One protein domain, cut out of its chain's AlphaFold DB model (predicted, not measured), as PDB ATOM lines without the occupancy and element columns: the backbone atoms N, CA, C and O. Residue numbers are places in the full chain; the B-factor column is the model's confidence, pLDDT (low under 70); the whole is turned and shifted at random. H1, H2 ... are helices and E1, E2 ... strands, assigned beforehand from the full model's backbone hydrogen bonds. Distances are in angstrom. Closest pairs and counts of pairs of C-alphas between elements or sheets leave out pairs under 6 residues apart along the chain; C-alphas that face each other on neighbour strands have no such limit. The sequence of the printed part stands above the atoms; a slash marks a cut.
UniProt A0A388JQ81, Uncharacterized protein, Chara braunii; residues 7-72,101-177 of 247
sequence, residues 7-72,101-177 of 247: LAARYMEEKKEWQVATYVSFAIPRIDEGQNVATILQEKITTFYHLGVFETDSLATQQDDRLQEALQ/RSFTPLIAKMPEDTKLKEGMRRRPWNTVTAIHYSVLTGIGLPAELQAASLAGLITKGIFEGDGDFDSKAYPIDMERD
ATOM      1  N   LEU A   7      43.752  23.043  12.942       79.00
ATOM      2  CA  LEU A   7      43.483  21.641  13.211       79.00
ATOM      3  C   LEU A   7      42.194  21.210  12.512       79.00
ATOM      4  O   LEU A   7      41.116  21.740  12.754       79.00
ATOM      5  N   ALA A   8      42.296  20.211  11.641       81.44
ATOM      6  CA  ALA A   8      41.139  19.701  10.922       81.44
ATOM      7  C   ALA A   8      40.483  18.564  11.707       81.44
ATOM      8  O   ALA A   8      41.112  17.523  11.943       81.44
ATOM      9  N   ALA A   9      39.215  18.746  12.063       84.50
ATOM     10  CA  ALA A   9      38.443  17.786  12.835       84.50
ATOM     11  C   ALA A   9      37.074  17.526  12.195       84.50
ATOM     12  O   ALA A   9      36.516  18.335  11.453       84.50
ATOM     13  N   ARG A  10      36.515  16.357  12.478       84.25
ATOM     14  CA  ARG A  10      35.126  16.028  12.163       84.25
ATOM     15  C   ARG A  10      34.576  15.074  13.204       84.25
ATOM     16  O   ARG A  10      35.328  14.268  13.743       84.25
ATOM     17  N   TYR A  11      33.277  15.108  13.419       83.56
ATOM     18  CA  TYR A  11      32.588  14.085  14.186       83.56
ATOM     19  C   TYR A  11      32.026  13.036  13.222       83.56
ATOM     20  O   TYR A  11      31.464  13.403  12.190       83.56
ATOM     21  N   MET A  12      32.221  11.747  13.509       84.19
ATOM     22  CA  MET A  12      31.521  10.669  12.806       84.19
ATOM     23  C   MET A  12      30.431  10.111  13.707       84.19
ATOM     24  O   MET A  12      30.729   9.415  14.681       84.19
ATOM     25  N   GLU A  13      29.180  10.390  13.348       82.06
ATOM     26  CA  GLU A  13      28.004  10.012  14.132       82.06
ATOM     27  C   GLU A  13      27.861   8.491  14.260       82.06
ATOM     28  O   GLU A  13      27.621   7.992  15.358       82.06
ATOM     29  N   GLU A  14      28.127   7.736  13.184       84.31
ATOM     30  CA  GLU A  14      28.059   6.265  13.185       84.31
ATOM     31  C   GLU A  14      28.932   5.625  14.271       84.31
ATOM     32  O   GLU A  14      28.579   4.595  14.848       84.31
ATOM     33  N   LYS A  15      30.088   6.237  14.544       82.25
ATOM     34  CA  LYS A  15      31.046   5.763  15.550       82.25
ATOM     35  C   LYS A  15      30.963   6.538  16.855       82.25
ATOM     36  O   LYS A  15      31.599   6.135  17.820       82.25
ATOM     37  N   LYS A  16      30.189   7.624  16.885       83.12
ATOM     38  CA  LYS A  16      30.159   8.615  17.963       83.12
ATOM     39  C   LYS A  16      31.554   9.092  18.374       83.12
ATOM     40  O   LYS A  16      31.886   9.175  19.553       83.12
ATOM     41  N   GLU A  17      32.400   9.355  17.380       85.19
ATOM     42  CA  GLU A  17      33.824   9.622  17.583       85.19
ATOM     43  C   GLU A  17      34.279  10.857  16.807       85.19
ATOM     44  O   GLU A  17      34.021  10.997  15.608       85.19
ATOM     45  N   TRP A  18      35.063  11.708  17.470       85.50
ATOM     46  CA  TRP A  18      35.836  12.745  16.799       85.50
ATOM     47  C   TRP A  18      37.010  12.135  16.037       85.50
ATOM     48  O   TRP A  18      37.740  11.281  16.541       85.50
ATOM     49  N   GLN A  19      37.220  12.604  14.814       84.94
ATOM     50  CA  GLN A  19      38.351  12.259  13.974       84.94
ATOM     51  C   GLN A  19      39.124  13.506  13.601       84.94
ATOM     52  O   GLN A  19      38.552  14.486  13.128       84.94
ATOM     53  N   VAL A  20      40.438  13.421  13.731       84.62
ATOM     54  CA  VAL A  20      41.363  14.476  13.331       84.62
ATOM     55  C   VAL A  20      42.184  14.023  12.132       84.62
ATOM     56  O   VAL A  20      42.526  12.840  11.992       84.62
ATOM     57  N   ALA A  21      42.485  14.953  11.231       82.94
ATOM     58  CA  ALA A  21      43.445  14.699  10.166       82.94
ATOM     59  C   ALA A  21      44.863  14.741  10.752       82.94
ATOM     60  O   ALA A  21      45.233  15.701  11.417       82.94
ATOM     61  N   THR A  22      45.654  13.689  10.526       72.31
ATOM     62  CA  THR A  22      47.023  13.569  11.045       72.31
ATOM     63  C   THR A  22      47.990  13.168   9.925       72.31
ATOM     64  O   THR A  22      47.809  12.092   9.369       72.31
ATOM     65  N   TYR A  23      48.984  13.991   9.559       64.62
ATOM     66  CA  TYR A  23      50.183  13.652   8.745       64.62
ATOM     67  C   TYR A  23      51.107  14.885   8.616       64.62
ATOM     68  O   TYR A  23      50.835  15.865   9.292       64.62
ATOM     69  N   VAL A  24      52.167  14.835   7.786       51.69
ATOM     70  CA  VAL A  24      53.330  15.760   7.619       51.69
ATOM     71  C   VAL A  24      53.019  17.273   7.594       51.69
ATOM     72  O   VAL A  24      53.932  18.084   7.695       51.69
ATOM     73  N   SER A  25      51.759  17.683   7.550       51.41
ATOM     74  CA  SER A  25      51.350  19.077   7.651       51.41
ATOM     75  C   SER A  25      50.209  19.296   8.657       51.41
ATOM     76  O   SER A  25      49.060  19.476   8.270       51.41
ATOM     77  N   PHE A  26      50.518  19.424   9.956       53.09
ATOM     78  CA  PHE A  26      49.671  20.196  10.903       53.09
ATOM     79  C   PHE A  26      49.959  21.699  10.763       53.09
ATOM     80  O   PHE A  26      50.067  22.475  11.711       53.09
ATOM     81  N   ALA A  27      50.184  22.079   9.514       53.38
ATOM     82  CA  ALA A  27      51.084  23.128   9.132       53.38
ATOM     83  C   ALA A  27      50.426  24.071   8.150       53.38
ATOM     84  O   ALA A  27      50.739  24.064   6.964       53.38
ATOM     85  N   ILE A  28      49.486  24.859   8.664       57.22
ATOM     86  CA  ILE A  28      48.869  25.961   7.928       57.22
ATOM     87  C   ILE A  28      49.053  27.288   8.674       57.22
ATOM     88  O   ILE A  28      48.134  27.818   9.281       57.22
ATOM     89  N   PRO A  29      50.282  27.799   8.709       56.41
ATOM     90  CA  PRO A  29      50.541  29.229   8.790       56.41
ATOM     91  C   PRO A  29      51.264  29.729   7.539       56.41
ATOM     92  O   PRO A  29      52.467  29.532   7.375       56.41
ATOM     93  N   ARG A  30      50.487  30.408   6.698       50.53
ATOM     94  CA  ARG A  30      50.786  31.702   6.072       50.53
ATOM     95  C   ARG A  30      49.434  32.307   5.716       50.53
ATOM     96  O   ARG A  30      48.931  32.133   4.617       50.53
ATOM     97  N   ILE A  31      48.804  32.909   6.718       54.81
ATOM     98  CA  ILE A  31      47.857  33.988   6.462       54.81
ATOM     99  C   ILE A  31      48.790  35.170   6.239       54.81
ATOM    100  O   ILE A  31      49.159  35.861   7.189       54.81
ATOM    101  N   ASP A  32      49.340  35.268   5.029       46.50
ATOM    102  CA  ASP A  32      49.852  36.561   4.594       46.50
ATOM    103  C   ASP A  32      48.656  37.521   4.714       46.50
ATOM    104  O   ASP A  32      47.514  37.096   4.534       46.50
ATOM    105  N   GLU A  33      48.879  38.751   5.166       47.84
ATOM    106  CA  GLU A  33      47.822  39.757   5.314       47.84
ATOM    107  C   GLU A  33      47.065  39.841   3.970       47.84
ATOM    108  O   GLU A  33      47.664  40.204   2.964       47.84
ATOM    109  N   GLY A  34      45.826  39.328   3.927       50.25
ATOM    110  CA  GLY A  34      45.042  39.093   2.701       50.25
ATOM    111  C   GLY A  34      44.609  37.633   2.443       50.25
ATOM    112  O   GLY A  34      43.507  37.369   1.985       50.25
ATOM    113  N   GLN A  35      45.381  36.604   2.804       57.84
ATOM    114  CA  GLN A  35      45.048  35.230   2.394       57.84
ATOM    115  C   GLN A  35      43.907  34.595   3.224       57.84
ATOM    116  O   GLN A  35      44.082  34.249   4.395       57.84
ATOM    117  N   ASN A  36      42.755  34.331   2.597       69.62
ATOM    118  CA  ASN A  36      41.597  33.723   3.267       69.62
ATOM    119  C   ASN A  36      41.884  32.286   3.780       69.62
ATOM    120  O   ASN A  36      42.264  31.387   3.019       69.62
ATOM    121  N   VAL A  37      41.637  32.040   5.075       72.06
ATOM    122  CA  VAL A  37      41.779  30.728   5.751       72.06
ATOM    123  C   VAL A  37      41.010  29.615   5.028       72.06
ATOM    124  O   VAL A  37      41.485  28.474   4.965       72.06
ATOM    125  N   ALA A  38      39.858  29.934   4.434       72.44
ATOM    126  CA  ALA A  38      39.056  29.012   3.638       72.44
ATOM    127  C   ALA A  38      39.830  28.449   2.440       72.44
ATOM    128  O   ALA A  38      39.800  27.240   2.188       72.44
ATOM    129  N   THR A  39      40.571  29.310   1.744       73.00
ATOM    130  CA  THR A  39      41.385  28.936   0.586       73.00
ATOM    131  C   THR A  39      42.515  28.008   1.008       73.00
ATOM    132  O   THR A  39      42.749  26.981   0.371       73.00
ATOM    133  N   ILE A  40      43.177  28.295   2.133       74.62
ATOM    134  CA  ILE A  40      44.292  27.461   2.593       74.62
ATOM    135  C   ILE A  40      43.802  26.093   3.082       74.62
ATOM    136  O   ILE A  40      44.449  25.070   2.835       74.62
ATOM    137  N   LEU A  41      42.628  26.038   3.717       76.00
ATOM    138  CA  LEU A  41      41.969  24.779   4.064       76.00
ATOM    139  C   LEU A  41      41.738  23.902   2.827       76.00
ATOM    140  O   LEU A  41      42.021  22.698   2.862       76.00
ATOM    141  N   GLN A  42      41.287  24.504   1.728       75.94
ATOM    142  CA  GLN A  42      41.067  23.807   0.461       75.94
ATOM    143  C   GLN A  42      42.379  23.445  -0.269       75.94
ATOM    144  O   GLN A  42      42.508  22.432  -0.969       75.94
ATOM    145  N   GLU A  43      43.411  24.263  -0.129       75.88
ATOM    146  CA  GLU A  43      44.685  23.978  -0.775       75.88
ATOM    147  C   GLU A  43      45.419  22.838  -0.054       75.88
ATOM    148  O   GLU A  43      45.899  21.893  -0.697       75.88
ATOM    149  N   LYS A  44      45.464  22.902   1.284       74.94
ATOM    150  CA  LYS A  44      46.361  22.094   2.121       74.94
ATOM    151  C   LYS A  44      45.692  20.910   2.816       74.94
ATOM    152  O   LYS A  44      46.387  19.924   3.052       74.94
ATOM    153  N   ILE A  45      44.395  20.964   3.143       76.12
ATOM    154  CA  ILE A  45      43.725  19.907   3.933       76.12
ATOM    155  C   ILE A  45      42.782  19.048   3.094       76.12
ATOM    156  O   ILE A  45      42.852  17.817   3.134       76.12
ATOM    157  N   THR A  46      41.876  19.680   2.358       76.00
ATOM    158  CA  THR A  46      40.708  19.029   1.742       76.00
ATOM    159  C   THR A  46      40.486  19.549   0.331       76.00
ATOM    160  O   THR A  46      40.852  20.667   0.038       76.00
ATOM    161  N   THR A  47      39.868  18.782  -0.565       74.44
ATOM    162  CA  THR A  47      39.430  19.309  -1.875       74.44
ATOM    163  C   THR A  47      38.064  20.011  -1.839       74.44
ATOM    164  O   THR A  47      37.643  20.564  -2.851       74.44
ATOM    165  N   PHE A  48      37.362  19.963  -0.704       70.94
ATOM    166  CA  PHE A  48      35.997  20.464  -0.497       70.94
ATOM    167  C   PHE A  48      35.945  21.620   0.502       70.94
ATOM    168  O   PHE A  48      36.811  21.724   1.374       70.94
ATOM    169  N   TYR A  49      34.878  22.419   0.420       68.62
ATOM    170  CA  TYR A  49      34.556  23.432   1.422       68.62
ATOM    171  C   TYR A  49      34.288  22.797   2.791       68.62
ATOM    172  O   TYR A  49      33.683  21.729   2.914       68.62
ATOM    173  N   HIS A  50      34.787  23.459   3.826       73.75
ATOM    174  CA  HIS A  50      34.581  23.087   5.219       73.75
ATOM    175  C   HIS A  50      33.215  23.613   5.698       73.75
ATOM    176  O   HIS A  50      32.654  24.537   5.117       73.75
ATOM    177  N   LEU A  51      32.669  23.007   6.752       74.50
ATOM    178  CA  LEU A  51      31.378  23.393   7.335       74.50
ATOM    179  C   LEU A  51      31.485  24.632   8.231       74.50
ATOM    180  O   LEU A  51      30.492  25.306   8.468       74.50
ATOM    181  N   GLY A  52      32.679  24.900   8.758       77.50
ATOM    182  CA  GLY A  52      32.971  26.075   9.571       77.50
ATOM    183  C   GLY A  52      34.366  25.996  10.180       77.50
ATOM    184  O   GLY A  52      34.938  24.905  10.294       77.50
ATOM    185  N   VAL A  53      34.909  27.148  10.560       78.94
ATOM    186  CA  VAL A  53      36.141  27.264  11.345       78.94
ATOM    187  C   VAL A  53      35.778  27.829  12.704       78.94
ATOM    188  O   VAL A  53      34.909  28.685  12.818       78.94
ATOM    189  N   PHE A  54      36.425  27.323  13.737       78.75
ATOM    190  CA  PHE A  54      36.088  27.598  15.116       78.75
ATOM    191  C   PHE A  54      37.340  27.916  15.917       78.75
ATOM    192  O   PHE A  54      38.422  27.398  15.635       78.75
ATOM    193  N   GLU A  55      37.189  28.729  16.948       78.94
ATOM    194  CA  GLU A  55      38.249  29.054  17.893       78.94
ATOM    195  C   GLU A  55      37.838  28.669  19.307       78.94
ATOM    196  O   GLU A  55      36.694  28.846  19.719       78.94
ATOM    197  N   THR A  56      38.786  28.146  20.072       75.06
ATOM    198  CA  THR A  56      38.596  27.881  21.501       75.06
ATOM    199  C   THR A  56      39.153  29.030  22.319       75.06
ATOM    200  O   THR A  56      40.146  29.619  21.902       75.06
ATOM    201  N   ASP A  57      38.621  29.293  23.515       65.94
ATOM    202  CA  ASP A  57      39.223  30.281  24.420       65.94
ATOM    203  C   ASP A  57      40.734  30.049  24.544       65.94
ATOM    204  O   ASP A  57      41.185  28.904  24.689       65.94
ATOM    205  N   SER A  58      41.531  31.111  24.450       56.50
ATOM    206  CA  SER A  58      42.988  30.996  24.512       56.50
ATOM    207  C   SER A  58      43.423  30.342  25.832       56.50
ATOM    208  O   SER A  58      42.784  30.493  26.876       56.50
ATOM    209  N   LEU A  59      44.522  29.585  25.803       51.28
ATOM    210  CA  LEU A  59      45.167  29.057  27.014       51.28
ATOM    211  C   LEU A  59      45.599  30.200  27.955       51.28
ATOM    212  O   LEU A  59      45.656  30.013  29.170       51.28
ATOM    213  N   ALA A  60      45.848  31.386  27.390       45.88
ATOM    214  CA  ALA A  60      46.238  32.594  28.106       45.88
ATOM    215  C   ALA A  60      45.219  33.035  29.162       45.88
ATOM    216  O   ALA A  60      45.610  33.391  30.269       45.88
ATOM    217  N   THR A  61      43.921  32.938  28.867       47.62
ATOM    218  CA  THR A  61      42.866  33.432  29.760       47.62
ATOM    219  C   THR A  61      42.855  32.680  31.095       47.62
ATOM    220  O   THR A  61      42.627  33.269  32.141       47.62
ATOM    221  N   GLN A  62      43.216  31.390  31.094       47.25
ATOM    222  CA  GLN A  62      43.270  30.580  32.318       47.25
ATOM    223  C   GLN A  62      44.508  30.863  33.188       47.25
ATOM    224  O   GLN A  62      44.466  30.670  34.406       47.25
ATOM    225  N   GLN A  63      45.623  31.279  32.576       46.69
ATOM    226  CA  GLN A  63      46.805  31.733  33.315       46.69
ATOM    227  C   GLN A  63      46.583  33.132  33.890       46.69
ATOM    228  O   GLN A  63      46.947  33.358  35.042       46.69
ATOM    229  N   ASP A  64      45.944  34.024  33.132       47.69
ATOM    230  CA  ASP A  64      45.584  35.362  33.599       47.69
ATOM    231  C   ASP A  64      44.569  35.323  34.739       47.69
ATOM    232  O   ASP A  64      44.789  35.995  35.739       47.69
ATOM    233  N   ASP A  65      43.532  34.484  34.676       49.28
ATOM    234  CA  ASP A  65      42.572  34.350  35.783       49.28
ATOM    235  C   ASP A  65      43.265  33.887  37.076       49.28
ATOM    236  O   ASP A  65      43.022  34.426  38.155       49.28
ATOM    237  N   ARG A  66      44.227  32.958  36.971       45.66
ATOM    238  CA  ARG A  66      45.036  32.504  38.114       45.66
ATOM    239  C   ARG A  66      46.004  33.564  38.642       45.66
ATOM    240  O   ARG A  66      46.267  33.594  39.846       45.66
ATOM    241  N   LEU A  67      46.563  34.401  37.773       46.25
ATOM    242  CA  LEU A  67      47.444  35.505  38.168       46.25
ATOM    243  C   LEU A  67      46.644  36.676  38.756       46.25
ATOM    244  O   LEU A  67      47.077  37.280  39.737       46.25
ATOM    245  N   GLN A  68      45.452  36.950  38.229       49.75
ATOM    246  CA  GLN A  68      44.527  37.947  38.759       49.75
ATOM    247  C   GLN A  68      43.954  37.525  40.114       49.75
ATOM    248  O   GLN A  68      43.897  38.355  41.018       49.75
ATOM    249  N   GLU A  69      43.605  36.250  40.312       51.28
ATOM    250  CA  GLU A  69      43.201  35.731  41.627       51.28
ATOM    251  C   GLU A  69      44.347  35.806  42.653       51.28
ATOM    252  O   GLU A  69      44.118  36.173  43.808       51.28
ATOM    253  N   ALA A  70      45.590  35.534  42.236       46.88
ATOM    254  CA  ALA A  70      46.764  35.654  43.104       46.88
ATOM    255  C   ALA A  70      47.046  37.111  43.523       46.88
ATOM    256  O   ALA A  70      47.414  37.355  44.671       46.88
ATOM    257  N   LEU A  71      46.812  38.085  42.637       47.34
ATOM    258  CA  LEU A  71      46.971  39.517  42.929       47.34
ATOM    259  C   LEU A  71      45.795  40.109  43.729       47.34
ATOM    260  O   LEU A  71      45.974  41.075  44.474       47.34
ATOM    261  N   GLN A  72      44.596  39.533  43.623       45.19
ATOM    262  CA  GLN A  72      43.423  39.952  44.402       45.19
ATOM    263  C   GLN A  72      43.447  39.440  45.854       45.19
ATOM    264  O   GLN A  72      42.794  40.024  46.722       45.19
ATOM    265  N   ARG A 101      45.856  35.947  21.269       54.91
ATOM    266  CA  ARG A 101      45.031  35.229  20.279       54.91
ATOM    267  C   ARG A 101      45.864  34.659  19.119       54.91
ATOM    268  O   ARG A 101      45.408  33.795  18.377       54.91
ATOM    269  N   SER A 102      47.100  35.132  18.969       59.78
ATOM    270  CA  SER A 102      47.988  34.816  17.847       59.78
ATOM    271  C   SER A 102      48.393  33.346  17.746       59.78
ATOM    272  O   SER A 102      48.731  32.917  16.653       59.78
ATOM    273  N   PHE A 103      48.316  32.578  18.837       62.16
ATOM    274  CA  PHE A 103      48.732  31.170  18.889       62.16
ATOM    275  C   PHE A 103      47.606  30.212  19.297       62.16
ATOM    276  O   PHE A 103      47.842  29.018  19.517       62.16
ATOM    277  N   THR A 104      46.378  30.721  19.392       70.31
ATOM    278  CA  THR A 104      45.203  29.889  19.633       70.31
ATOM    279  C   THR A 104      44.962  29.011  18.408       70.31
ATOM    280  O   THR A 104      44.943  29.527  17.285       70.31
ATOM    281  N   PRO A 105      44.796  27.691  18.586       74.00
ATOM    282  CA  PRO A 105      44.534  26.815  17.468       74.00
ATOM    283  C   PRO A 105      43.130  27.071  16.922       74.00
ATOM    284  O   PRO A 105      42.163  27.197  17.675       74.00
ATOM    285  N   LEU A 106      43.021  27.111  15.602       78.75
ATOM    286  CA  LEU A 106      41.757  27.124  14.888       78.75
ATOM    287  C   LEU A 106      41.339  25.692  14.581       78.75
ATOM    288  O   LEU A 106      42.181  24.846  14.285       78.75
ATOM    289  N   ILE A 107      40.045  25.410  14.616       81.75
ATOM    290  CA  ILE A 107      39.496  24.083  14.356       81.75
ATOM    291  C   ILE A 107      38.555  24.159  13.167       81.75
ATOM    292  O   ILE A 107      37.557  24.864  13.205       81.75
ATOM    293  N   ALA A 108      38.865  23.428  12.101       81.25
ATOM    294  CA  ALA A 108      38.021  23.359  10.914       81.25
ATOM    295  C   ALA A 108      37.140  22.109  10.960       81.25
ATOM    296  O   ALA A 108      37.657  20.987  10.979       81.25
ATOM    297  N   LYS A 109      35.818  22.308  10.937       82.81
ATOM    298  CA  LYS A 109      34.807  21.249  10.828       82.81
ATOM    299  C   LYS A 109      34.654  20.854   9.364       82.81
ATOM    300  O   LYS A 109      34.400  21.701   8.512       82.81
ATOM    301  N   MET A 110      34.783  19.567   9.059       81.94
ATOM    302  CA  MET A 110      34.663  19.053   7.687       81.94
ATOM    303  C   MET A 110      33.482  18.085   7.521       81.94
ATOM    304  O   MET A 110      33.167  17.361   8.469       81.94
ATOM    305  N   PRO A 111      32.890  17.998   6.313       80.38
ATOM    306  CA  PRO A 111      31.937  16.948   5.964       80.38
ATOM    307  C   PRO A 111      32.495  15.522   6.125       80.38
ATOM    308  O   PRO A 111      33.710  15.268   6.078       80.38
ATOM    309  N   GLU A 112      31.595  14.553   6.280       80.81
ATOM    310  CA  GLU A 112      31.967  13.152   6.481       80.81
ATOM    311  C   GLU A 112      32.604  12.518   5.226       80.81
ATOM    312  O   GLU A 112      33.631  11.836   5.273       80.81
ATOM    313  N   ASP A 113      32.090  12.822   4.054       81.75
ATOM    314  CA  ASP A 113      32.599  12.338   2.770       81.75
ATOM    315  C   ASP A 113      33.851  13.087   2.273       81.75
ATOM    316  O   ASP A 113      34.410  12.758   1.223       81.75
ATOM    317  N   THR A 114      34.342  14.065   3.042       81.88
ATOM    318  CA  THR A 114      35.480  14.892   2.635       81.88
ATOM    319  C   THR A 114      36.742  14.069   2.384       81.88
ATOM    320  O   THR A 114      37.245  13.352   3.254       81.88
ATOM    321  N   LYS A 115      37.298  14.235   1.184       84.06
ATOM    322  CA  LYS A 115      38.585  13.663   0.793       84.06
ATOM    323  C   LYS A 115      39.712  14.539   1.325       84.06
ATOM    324  O   LYS A 115      39.761  15.735   1.043       84.06
ATOM    325  N   LEU A 116      40.616  13.928   2.084       82.81
ATOM    326  CA  LEU A 116      41.836  14.595   2.515       82.81
ATOM    327  C   LEU A 116      42.864  14.626   1.381       82.81
ATOM    328  O   LEU A 116      42.849  13.771   0.493       82.81
ATOM    329  N   LYS A 117      43.769  15.602   1.439       81.19
ATOM    330  CA  LYS A 117      44.924  15.682   0.540       81.19
ATOM    331  C   LYS A 117      45.856  14.482   0.722       81.19
ATOM    332  O   LYS A 117      45.863  13.819   1.761       81.19
ATOM    333  N   GLU A 118      46.646  14.209  -0.313       79.19
ATOM    334  CA  GLU A 118      47.586  13.090  -0.333       79.19
ATOM    335  C   GLU A 118      48.523  13.119   0.885       79.19
ATOM    336  O   GLU A 118      48.994  14.169   1.319       79.19
ATOM    337  N   GLY A 119      48.743  11.947   1.481       75.75
ATOM    338  CA  GLY A 119      49.507  11.791   2.714       75.75
ATOM    339  C   GLY A 119      48.678  11.967   3.990       75.75
ATOM    340  O   GLY A 119      48.934  11.265   4.966       75.75
ATOM    341  N   MET A 120      47.645  12.810   4.015       79.56
ATOM    342  CA  MET A 120      46.835  12.987   5.223       79.56
ATOM    343  C   MET A 120      45.962  11.766   5.530       79.56
ATOM    344  O   MET A 120      45.270  11.227   4.668       79.56
ATOM    345  N   ARG A 121      45.938  11.354   6.804       82.25
ATOM    346  CA  ARG A 121      45.082  10.256   7.279       82.25
ATOM    347  C   ARG A 121      44.178  10.710   8.415       82.25
ATOM    348  O   ARG A 121      44.625  11.360   9.358       82.25
ATOM    349  N   ARG A 122      42.910  10.310   8.357       83.62
ATOM    350  CA  ARG A 122      41.969  10.494   9.467       83.62
ATOM    351  C   ARG A 122      42.260   9.465  10.543       83.62
ATOM    352  O   ARG A 122      42.398   8.277  10.245       83.62
ATOM    353  N   ARG A 123      42.352   9.921  11.783       84.00
ATOM    354  CA  ARG A 123      42.450   9.047  12.946       84.00
ATOM    355  C   ARG A 123      41.396   9.439  13.968       84.00
ATOM    356  O   ARG A 123      41.222  10.637  14.190       84.00
ATOM    357  N   PRO A 124      40.706   8.460  14.578       84.69
ATOM    358  CA  PRO A 124      39.926   8.716  15.774       84.69
ATOM    359  C   PRO A 124      40.807   9.409  16.807       84.69
ATOM    360  O   PRO A 124      41.946   8.989  17.036       84.69
ATOM    361  N   TRP A 125      40.304  10.487  17.388       83.00
ATOM    362  CA  TRP A 125      41.059  11.318  18.313       83.00
ATOM    363  C   TRP A 125      41.611  10.503  19.493       83.00
ATOM    364  O   TRP A 125      42.801  10.558  19.792       83.00
ATOM    365  N   ASN A 126      40.782   9.626  20.062       80.81
ATOM    366  CA  ASN A 126      41.137   8.682  21.128       80.81
ATOM    367  C   ASN A 126      42.253   7.678  20.761       80.81
ATOM    368  O   ASN A 126      42.811   7.038  21.650       80.81
ATOM    369  N   THR A 127      42.600   7.523  19.479       82.06
ATOM    370  CA  THR A 127      43.694   6.641  19.021       82.06
ATOM    371  C   THR A 127      45.013   7.380  18.786       82.06
ATOM    372  O   THR A 127      46.036   6.748  18.498       82.06
ATOM    373  N   VAL A 128      45.025   8.713  18.885       78.19
ATOM    374  CA  VAL A 128      46.237   9.524  18.729       78.19
ATOM    375  C   VAL A 128      47.003   9.527  20.052       78.19
ATOM    376  O   VAL A 128      46.808  10.383  20.905       78.19
ATOM    377  N   THR A 129      47.886   8.546  20.236       73.31
ATOM    378  CA  THR A 129      48.698   8.412  21.461       73.31
ATOM    379  C   THR A 129      49.986   9.232  21.435       73.31
ATOM    380  O   THR A 129      50.522   9.577  22.482       73.31
ATOM    381  N   ALA A 130      50.498   9.539  20.241       75.69
ATOM    382  CA  ALA A 130      51.680  10.363  20.047       75.69
ATOM    383  C   ALA A 130      51.623  11.063  18.686       75.69
ATOM    384  O   ALA A 130      51.267  10.455  17.671       75.69
ATOM    385  N   ILE A 131      52.022  12.333  18.667       75.88
ATOM    386  CA  ILE A 131      52.261  13.096  17.441       75.88
ATOM    387  C   ILE A 131      53.767  13.250  17.294       75.88
ATOM    388  O   ILE A 131      54.462  13.634  18.231       75.88
ATOM    389  N   HIS A 132      54.281  12.887  16.122       76.00
ATOM    390  CA  HIS A 132      55.714  12.921  15.869       76.00
ATOM    391  C   HIS A 132      56.228  14.367  15.852       76.00
ATOM    392  O   HIS A 132      55.565  15.249  15.317       76.00
ATOM    393  N   TYR A 133      57.427  14.613  16.381       74.50
ATOM    394  CA  TYR A 133      57.993  15.965  16.476       74.50
ATOM    395  C   TYR A 133      58.039  16.687  15.119       74.50
ATOM    396  O   TYR A 133      57.642  17.841  15.024       74.50
ATOM    397  N   SER A 134      58.397  15.972  14.043       72.62
ATOM    398  CA  SER A 134      58.442  16.530  12.677       72.62
ATOM    399  C   SER A 134      57.099  17.067  12.177       72.62
ATOM    400  O   SER A 134      57.053  17.854  11.239       72.62
ATOM    401  N   VAL A 135      56.005  16.585  12.762       70.56
ATOM    402  CA  VAL A 135      54.646  17.001  12.431       70.56
ATOM    403  C   VAL A 135      54.316  18.336  13.106       70.56
ATOM    404  O   VAL A 135      53.580  19.133  12.534       70.56
ATOM    405  N   LEU A 136      54.905  18.586  14.281       72.69
ATOM    406  CA  LEU A 136      54.718  19.794  15.084       72.69
ATOM    407  C   LEU A 136      55.703  20.925  14.718       72.69
ATOM    408  O   LEU A 136      55.435  22.094  14.967       72.69
ATOM    409  N   THR A 137      56.856  20.605  14.120       69.50
ATOM    410  CA  THR A 137      57.875  21.602  13.723       69.50
ATOM    411  C   THR A 137      57.661  22.224  12.347       69.50
ATOM    412  O   THR A 137      58.497  23.001  11.891       69.50
ATOM    413  N   GLY A 138      56.603  21.845  11.629       58.56
ATOM    414  CA  GLY A 138      56.525  22.043  10.180       58.56
ATOM    415  C   GLY A 138      56.561  23.495   9.687       58.56
ATOM    416  O   GLY A 138      56.714  23.685   8.485       58.56
ATOM    417  N   ILE A 139      56.374  24.515  10.548       53.94
ATOM    418  CA  ILE A 139      56.062  25.882  10.072       53.94
ATOM    419  C   ILE A 139      56.730  27.043  10.806       53.94
ATOM    420  O   ILE A 139      56.157  28.122  10.951       53.94
ATOM    421  N   GLY A 140      57.942  26.849  11.307       56.81
ATOM    422  CA  GLY A 140      58.626  27.941  12.010       56.81
ATOM    423  C   GLY A 140      57.941  28.350  13.321       56.81
ATOM    424  O   GLY A 140      58.338  29.336  13.932       56.81
ATOM    425  N   LEU A 141      56.956  27.568  13.777       64.38
ATOM    426  CA  LEU A 141      56.526  27.531  15.164       64.38
ATOM    427  C   LEU A 141      57.320  26.444  15.897       64.38
ATOM    428  O   LEU A 141      57.518  25.361  15.336       64.38
ATOM    429  N   PRO A 142      57.748  26.697  17.146       74.69
ATOM    430  CA  PRO A 142      58.300  25.653  17.994       74.69
ATOM    431  C   PRO A 142      57.275  24.529  18.153       74.69
ATOM    432  O   PRO A 142      56.097  24.783  18.434       74.69
ATOM    433  N   ALA A 143      57.712  23.281  17.995       79.94
ATOM    434  CA  ALA A 143      56.849  22.120  18.192       79.94
ATOM    435  C   ALA A 143      56.243  22.087  19.598       79.94
ATOM    436  O   ALA A 143      55.146  21.570  19.786       79.94
ATOM    437  N   GLU A 144      56.931  22.674  20.572       82.38
ATOM    438  CA  GLU A 144      56.488  22.854  21.948       82.38
ATOM    439  C   GLU A 144      55.231  23.724  22.013       82.38
ATOM    440  O   GLU A 144      54.311  23.412  22.764       82.38
ATOM    441  N   LEU A 145      55.154  24.776  21.193       75.50
ATOM    442  CA  LEU A 145      53.995  25.663  21.148       75.50
ATOM    443  C   LEU A 145      52.797  24.965  20.505       75.50
ATOM    444  O   LEU A 145      51.686  25.042  21.025       75.50
ATOM    445  N   GLN A 146      53.020  24.226  19.416       75.75
ATOM    446  CA  GLN A 146      51.966  23.421  18.800       75.75
ATOM    447  C   GLN A 146      51.496  22.290  19.720       75.75
ATOM    448  O   GLN A 146      50.296  22.044  19.835       75.75
ATOM    449  N   ALA A 147      52.425  21.633  20.420       79.75
ATOM    450  CA  ALA A 147      52.111  20.612  21.408       79.75
ATOM    451  C   ALA A 147      51.315  21.191  22.579       79.75
ATOM    452  O   ALA A 147      50.329  20.586  22.982       79.75
ATOM    453  N   ALA A 148      51.706  22.355  23.105       79.31
ATOM    454  CA  ALA A 148      51.007  23.026  24.198       79.31
ATOM    455  C   ALA A 148      49.600  23.477  23.782       79.31
ATOM    456  O   ALA A 148      48.635  23.268  24.516       79.31
ATOM    457  N   SER A 149      49.480  24.035  22.578       76.94
ATOM    458  CA  SER A 149      48.211  24.433  21.969       76.94
ATOM    459  C   SER A 149      47.268  23.233  21.823       76.94
ATOM    460  O   SER A 149      46.137  23.254  22.315       76.94
ATOM    461  N   LEU A 150      47.770  22.125  21.267       78.75
ATOM    462  CA  LEU A 150      47.006  20.890  21.163       78.75
ATOM    463  C   LEU A 150      46.657  20.316  22.539       78.75
ATOM    464  O   LEU A 150      45.504  19.963  22.752       78.75
ATOM    465  N   ALA A 151      47.614  20.258  23.471       81.12
ATOM    466  CA  ALA A 151      47.412  19.808  24.850       81.12
ATOM    467  C   ALA A 151      46.288  20.593  25.543       81.12
ATOM    468  O   ALA A 151      45.473  20.001  26.254       81.12
ATOM    469  N   GLY A 152      46.200  21.901  25.285       79.38
ATOM    470  CA  GLY A 152      45.105  22.754  25.738       79.38
ATOM    471  C   GLY A 152      43.748  22.295  25.207       79.38
ATOM    472  O   GLY A 152      42.810  22.143  25.989       79.38
ATOM    473  N   LEU A 153      43.651  21.986  23.910       80.25
ATOM    474  CA  LEU A 153      42.428  21.440  23.308       80.25
ATOM    475  C   LEU A 153      42.026  20.095  23.924       80.25
ATOM    476  O   LEU A 153      40.846  19.869  24.198       80.25
ATOM    477  N   ILE A 154      43.001  19.215  24.178       79.81
ATOM    478  CA  ILE A 154      42.744  17.916  24.822       79.81
ATOM    479  C   ILE A 154      42.208  18.133  26.234       79.81
ATOM    480  O   ILE A 154      41.183  17.573  26.603       79.81
ATOM    481  N   THR A 155      42.885  18.977  27.012       81.50
ATOM    482  CA  THR A 155      42.567  19.217  28.427       81.50
ATOM    483  C   THR A 155      41.195  19.861  28.595       81.50
ATOM    484  O   THR A 155      40.482  19.562  29.547       81.50
ATOM    485  N   LYS A 156      40.792  20.712  27.646       78.94
ATOM    486  CA  LYS A 156      39.451  21.307  27.594       78.94
ATOM    487  C   LYS A 156      38.367  20.324  27.130       78.94
ATOM    488  O   LYS A 156      37.204  20.707  27.033       78.94
ATOM    489  N   GLY A 157      38.724  19.075  26.821       80.38
ATOM    490  CA  GLY A 157      37.786  18.061  26.351       80.38
ATOM    491  C   GLY A 157      37.117  18.458  25.036       80.38
ATOM    492  O   GLY A 157      35.962  18.107  24.802       80.38
ATOM    493  N   ILE A 158      37.809  19.227  24.188       82.25
ATOM    494  CA  ILE A 158      37.247  19.790  22.950       82.25
ATOM    495  C   ILE A 158      36.806  18.683  21.986       82.25
ATOM    496  O   ILE A 158      35.771  18.796  21.339       82.25
ATOM    497  N   PHE A 159      37.551  17.577  21.958       81.31
ATOM    498  CA  PHE A 159      37.255  16.387  21.156       81.31
ATOM    499  C   PHE A 159      36.589  15.261  21.962       81.31
ATOM    500  O   PHE A 159      36.563  14.114  21.514       81.31
ATOM    501  N   GLU A 160      36.106  15.549  23.171       78.12
ATOM    502  CA  GLU A 160      35.422  14.572  24.022       78.12
ATOM    503  C   GLU A 160      33.902  14.735  23.950       78.12
ATOM    504  O   GLU A 160      33.381  15.848  23.861       78.12
ATOM    505  N   GLY A 161      33.181  13.620  24.059       71.31
ATOM    506  CA  GLY A 161      31.718  13.596  24.027       71.31
ATOM    507  C   GLY A 161      31.122  13.652  22.619       71.31
ATOM    508  O   GLY A 161      31.823  13.823  21.622       71.31
ATOM    509  N   ASP A 162      29.803  13.482  22.564       67.62
ATOM    510  CA  ASP A 162      28.983  13.524  21.348       67.62
ATOM    511  C   ASP A 162      28.373  14.907  21.072       67.62
ATOM    512  O   ASP A 162      27.641  15.076  20.101       67.62
ATOM    513  N   GLY A 163      28.664  15.886  21.930       65.62
ATOM    514  CA  GLY A 163      28.145  17.242  21.814       65.62
ATOM    515  C   GLY A 163      28.732  17.996  20.624       65.62
ATOM    516  O   GLY A 163      29.903  17.828  20.275       65.62
ATOM    517  N   ASP A 164      27.913  18.871  20.039       71.69
ATOM    518  CA  ASP A 164      28.341  19.753  18.962       71.69
ATOM    519  C   ASP A 164      29.496  20.653  19.398       71.69
ATOM    520  O   ASP A 164      29.534  21.187  20.514       71.69
ATOM    521  N   PHE A 165      30.426  20.844  18.464       72.62
ATOM    522  CA  PHE A 165      31.599  21.696  18.626       72.62
ATOM    523  C   PHE A 165      31.236  23.117  19.075       72.62
ATOM    524  O   PHE A 165      31.937  23.723  19.883       72.62
ATOM    525  N   ASP A 166      30.083  23.588  18.609       70.25
ATOM    526  CA  ASP A 166      29.499  24.907  18.837       70.25
ATOM    527  C   ASP A 166      29.245  25.203  20.329       70.25
ATOM    528  O   ASP A 166      29.105  26.356  20.724       70.25
ATOM    529  N   SER A 167      29.203  24.170  21.181       75.44
ATOM    530  CA  SER A 167      29.073  24.326  22.638       75.44
ATOM    531  C   SER A 167      30.402  24.579  23.362       75.44
ATOM    532  O   SER A 167      30.400  25.003  24.516       75.44
ATOM    533  N   LYS A 168      31.534  24.294  22.706       76.38
ATOM    534  CA  LYS A 168      32.888  24.321  23.293       76.38
ATOM    535  C   LYS A 168      33.841  25.280  22.585       76.38
ATOM    536  O   LYS A 168      34.947  25.518  23.071       76.38
ATOM    537  N   ALA A 169      33.438  25.789  21.432       79.94
ATOM    538  CA  ALA A 169      34.217  26.700  20.626       79.94
ATOM    539  C   ALA A 169      33.309  27.694  19.916       79.94
ATOM    540  O   ALA A 169      32.142  27.421  19.638       79.94
ATOM    541  N   TYR A 170      33.885  28.838  19.587       80.06
ATOM    542  CA  TYR A 170      33.190  29.933  18.947       80.06
ATOM    543  C   TYR A 170      33.368  29.826  17.438       80.06
ATOM    544  O   TYR A 170      34.510  29.707  16.979       80.06
ATOM    545  N   PRO A 171      32.279  29.847  16.652       78.56
ATOM    546  CA  PRO A 171      32.400  29.929  15.208       78.56
ATOM    547  C   PRO A 171      33.107  31.233  14.840       78.56
ATOM    548  O   PRO A 171      32.799  32.301  15.373       78.56
ATOM    549  N   ILE A 172      34.069  31.123  13.936       76.38
ATOM    550  CA  ILE A 172      34.752  32.253  13.323       76.38
ATOM    551  C   ILE A 172      33.996  32.609  12.054       76.38
ATOM    552  O   ILE A 172      33.713  31.739  11.224       76.38
ATOM    553  N   ASP A 173      33.725  33.896  11.889       73.81
ATOM    554  CA  ASP A 173      33.249  34.428  10.623       73.81
ATOM    555  C   ASP A 173      34.472  34.665   9.737       73.81
ATOM    556  O   ASP A 173      35.191  35.641   9.912       73.81
ATOM    557  N   MET A 174      34.776  33.738   8.830       71.88
ATOM    558  CA  MET A 174      35.992  33.853   8.017       71.88
ATOM    559  C   MET A 174      35.929  34.996   7.011       71.88
ATOM    560  O   MET A 174      36.979  35.508   6.643       71.88
ATOM    561  N   GLU A 175      34.733  35.384   6.568       66.56
ATOM    562  CA  GLU A 175      34.572  36.507   5.647       66.56
ATOM    563  C   GLU A 175      34.837  37.821   6.369       66.56
ATOM    564  O   GLU A 175      35.477  38.689   5.801       66.56
ATOM    565  N   ARG A 176      34.421  37.959   7.632       66.56
ATOM    566  CA  ARG A 176      34.686  39.170   8.422       66.56
ATOM    567  C   ARG A 176      36.066  39.186   9.077       66.56
ATOM    568  O   ARG A 176      36.711  40.225   9.138       66.56
ATOM    569  N   ASP A 177      36.489  38.054   9.630       65.19
ATOM    570  CA  ASP A 177      37.683  37.961  10.475       65.19
ATOM    571  C   ASP A 177      38.953  37.641   9.656       65.19
ATOM    572  O   ASP A 177      40.059  37.773  10.181       65.19
TER     573      ASP A 177
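AT A GLANCE: This is residues 7 to 72 and 101 to 177 of the 247 residues of an uncharacterized protein of Chara braunii (UniProt A0A388JQ81). A strongly twisted six-stranded sheet runs through a body wrapped in long loops, with H1 grazing the sheet on one side and H4 off it on the other. From this body H2 sticks out as an arm with its residues 62 to 72, which stand free. The printed part has 143 residues, with five named helices and six named strands in the order E1 E2 H1 E3 H2 E4 E5 H3 H4 E6 H5; the class is mixed, with 70 residues, under half, in named elements. The mixed sheet has the order E5 E2 E1 E4 E3 E6. The whole is compact, with a radius of gyration of the C-alphas of 15.4 A and spans of 51 by 37 by 33 A.

IN THESE COORDINATES: Across the sheet come E5, residues 121 to 124; E2, residues 17 to 22, 15.2 A long; E1, residues 7 to 12, 16.2 A long; E4, residues 106 to 109; E3, residues 52 to 55; and E6, residues 170 to 172. E1 begins at C-alpha 7 (43.483, 21.641, 13.211). H2, residues 59 to 72, is 20.6 A long and ends at C-alpha 72 (43.423, 39.952, 44.402). H4, residues 143 to 155, is 17.8 A long, and H1, residues 37 to 44, is 10.4 A long. H3 is residues 133 to 136; H5 is residues 174 to 177, ending at C-alpha 177 (37.683, 37.961, 10.475).

HOW THE PARTS SIT: Inner strands E1 and E4 are parallel, with N 7 and O 106 at 2.7 A. E1 pairs with E4 over residues 7 to 9 and with E2 over residues 9 to 12. The hairpin E1 and E2 is antiparallel, with N 19 and O 10 at 2.7 A. Edge strand E5 is antiparallel to E2, with N 22 and O 121 at 2.8 A. E3 is antiparallel to E4, with N 54 and O 107 at 2.8 A, and to edge strand E6, with N 170 and O 55 at 2.8 A. E2, H1 and E3 form a split strand-helix-strand unit, two strands of one sheet that are not neighbours, with a helix between them along the chain and E1 and E4 between them in the sheet; its crossover is right-handed. H1 only grazes the sheet, with residues 37 to 41. H1 and H5 are close but not clearly touching, the closest C-alphas, of Val 37 and Met 174, being 7.0 A apart. H3 touches H4 at residues 143 to 147 alone; the closest C-alphas, of Leu 136 and Ala 143, are 4.4 A apart. H2 and H4 are close but not clearly touching, about perpendicular at 76 degrees, with C-alphas of Leu 59 and Gly 152 closest at 6.4 A. In H1 and H4 every O i to N i+4 pair is within hydrogen-bond range, in H2 9 of 10; H3 and H5 are too short for one.

THE WHOLE: Without its free stretch the body spans 39 by 32 by 29 A. Residues 73 to 100 are not printed; C-alphas 72 and 101 are 24.6 A apart across the cut. The links E2 to H1, E4 to E5 and H4 to E6 are long. Mean pLDDT of the printed part is 71.3; 44 residues are under 70, among them 23 to 36 and 57 to 72.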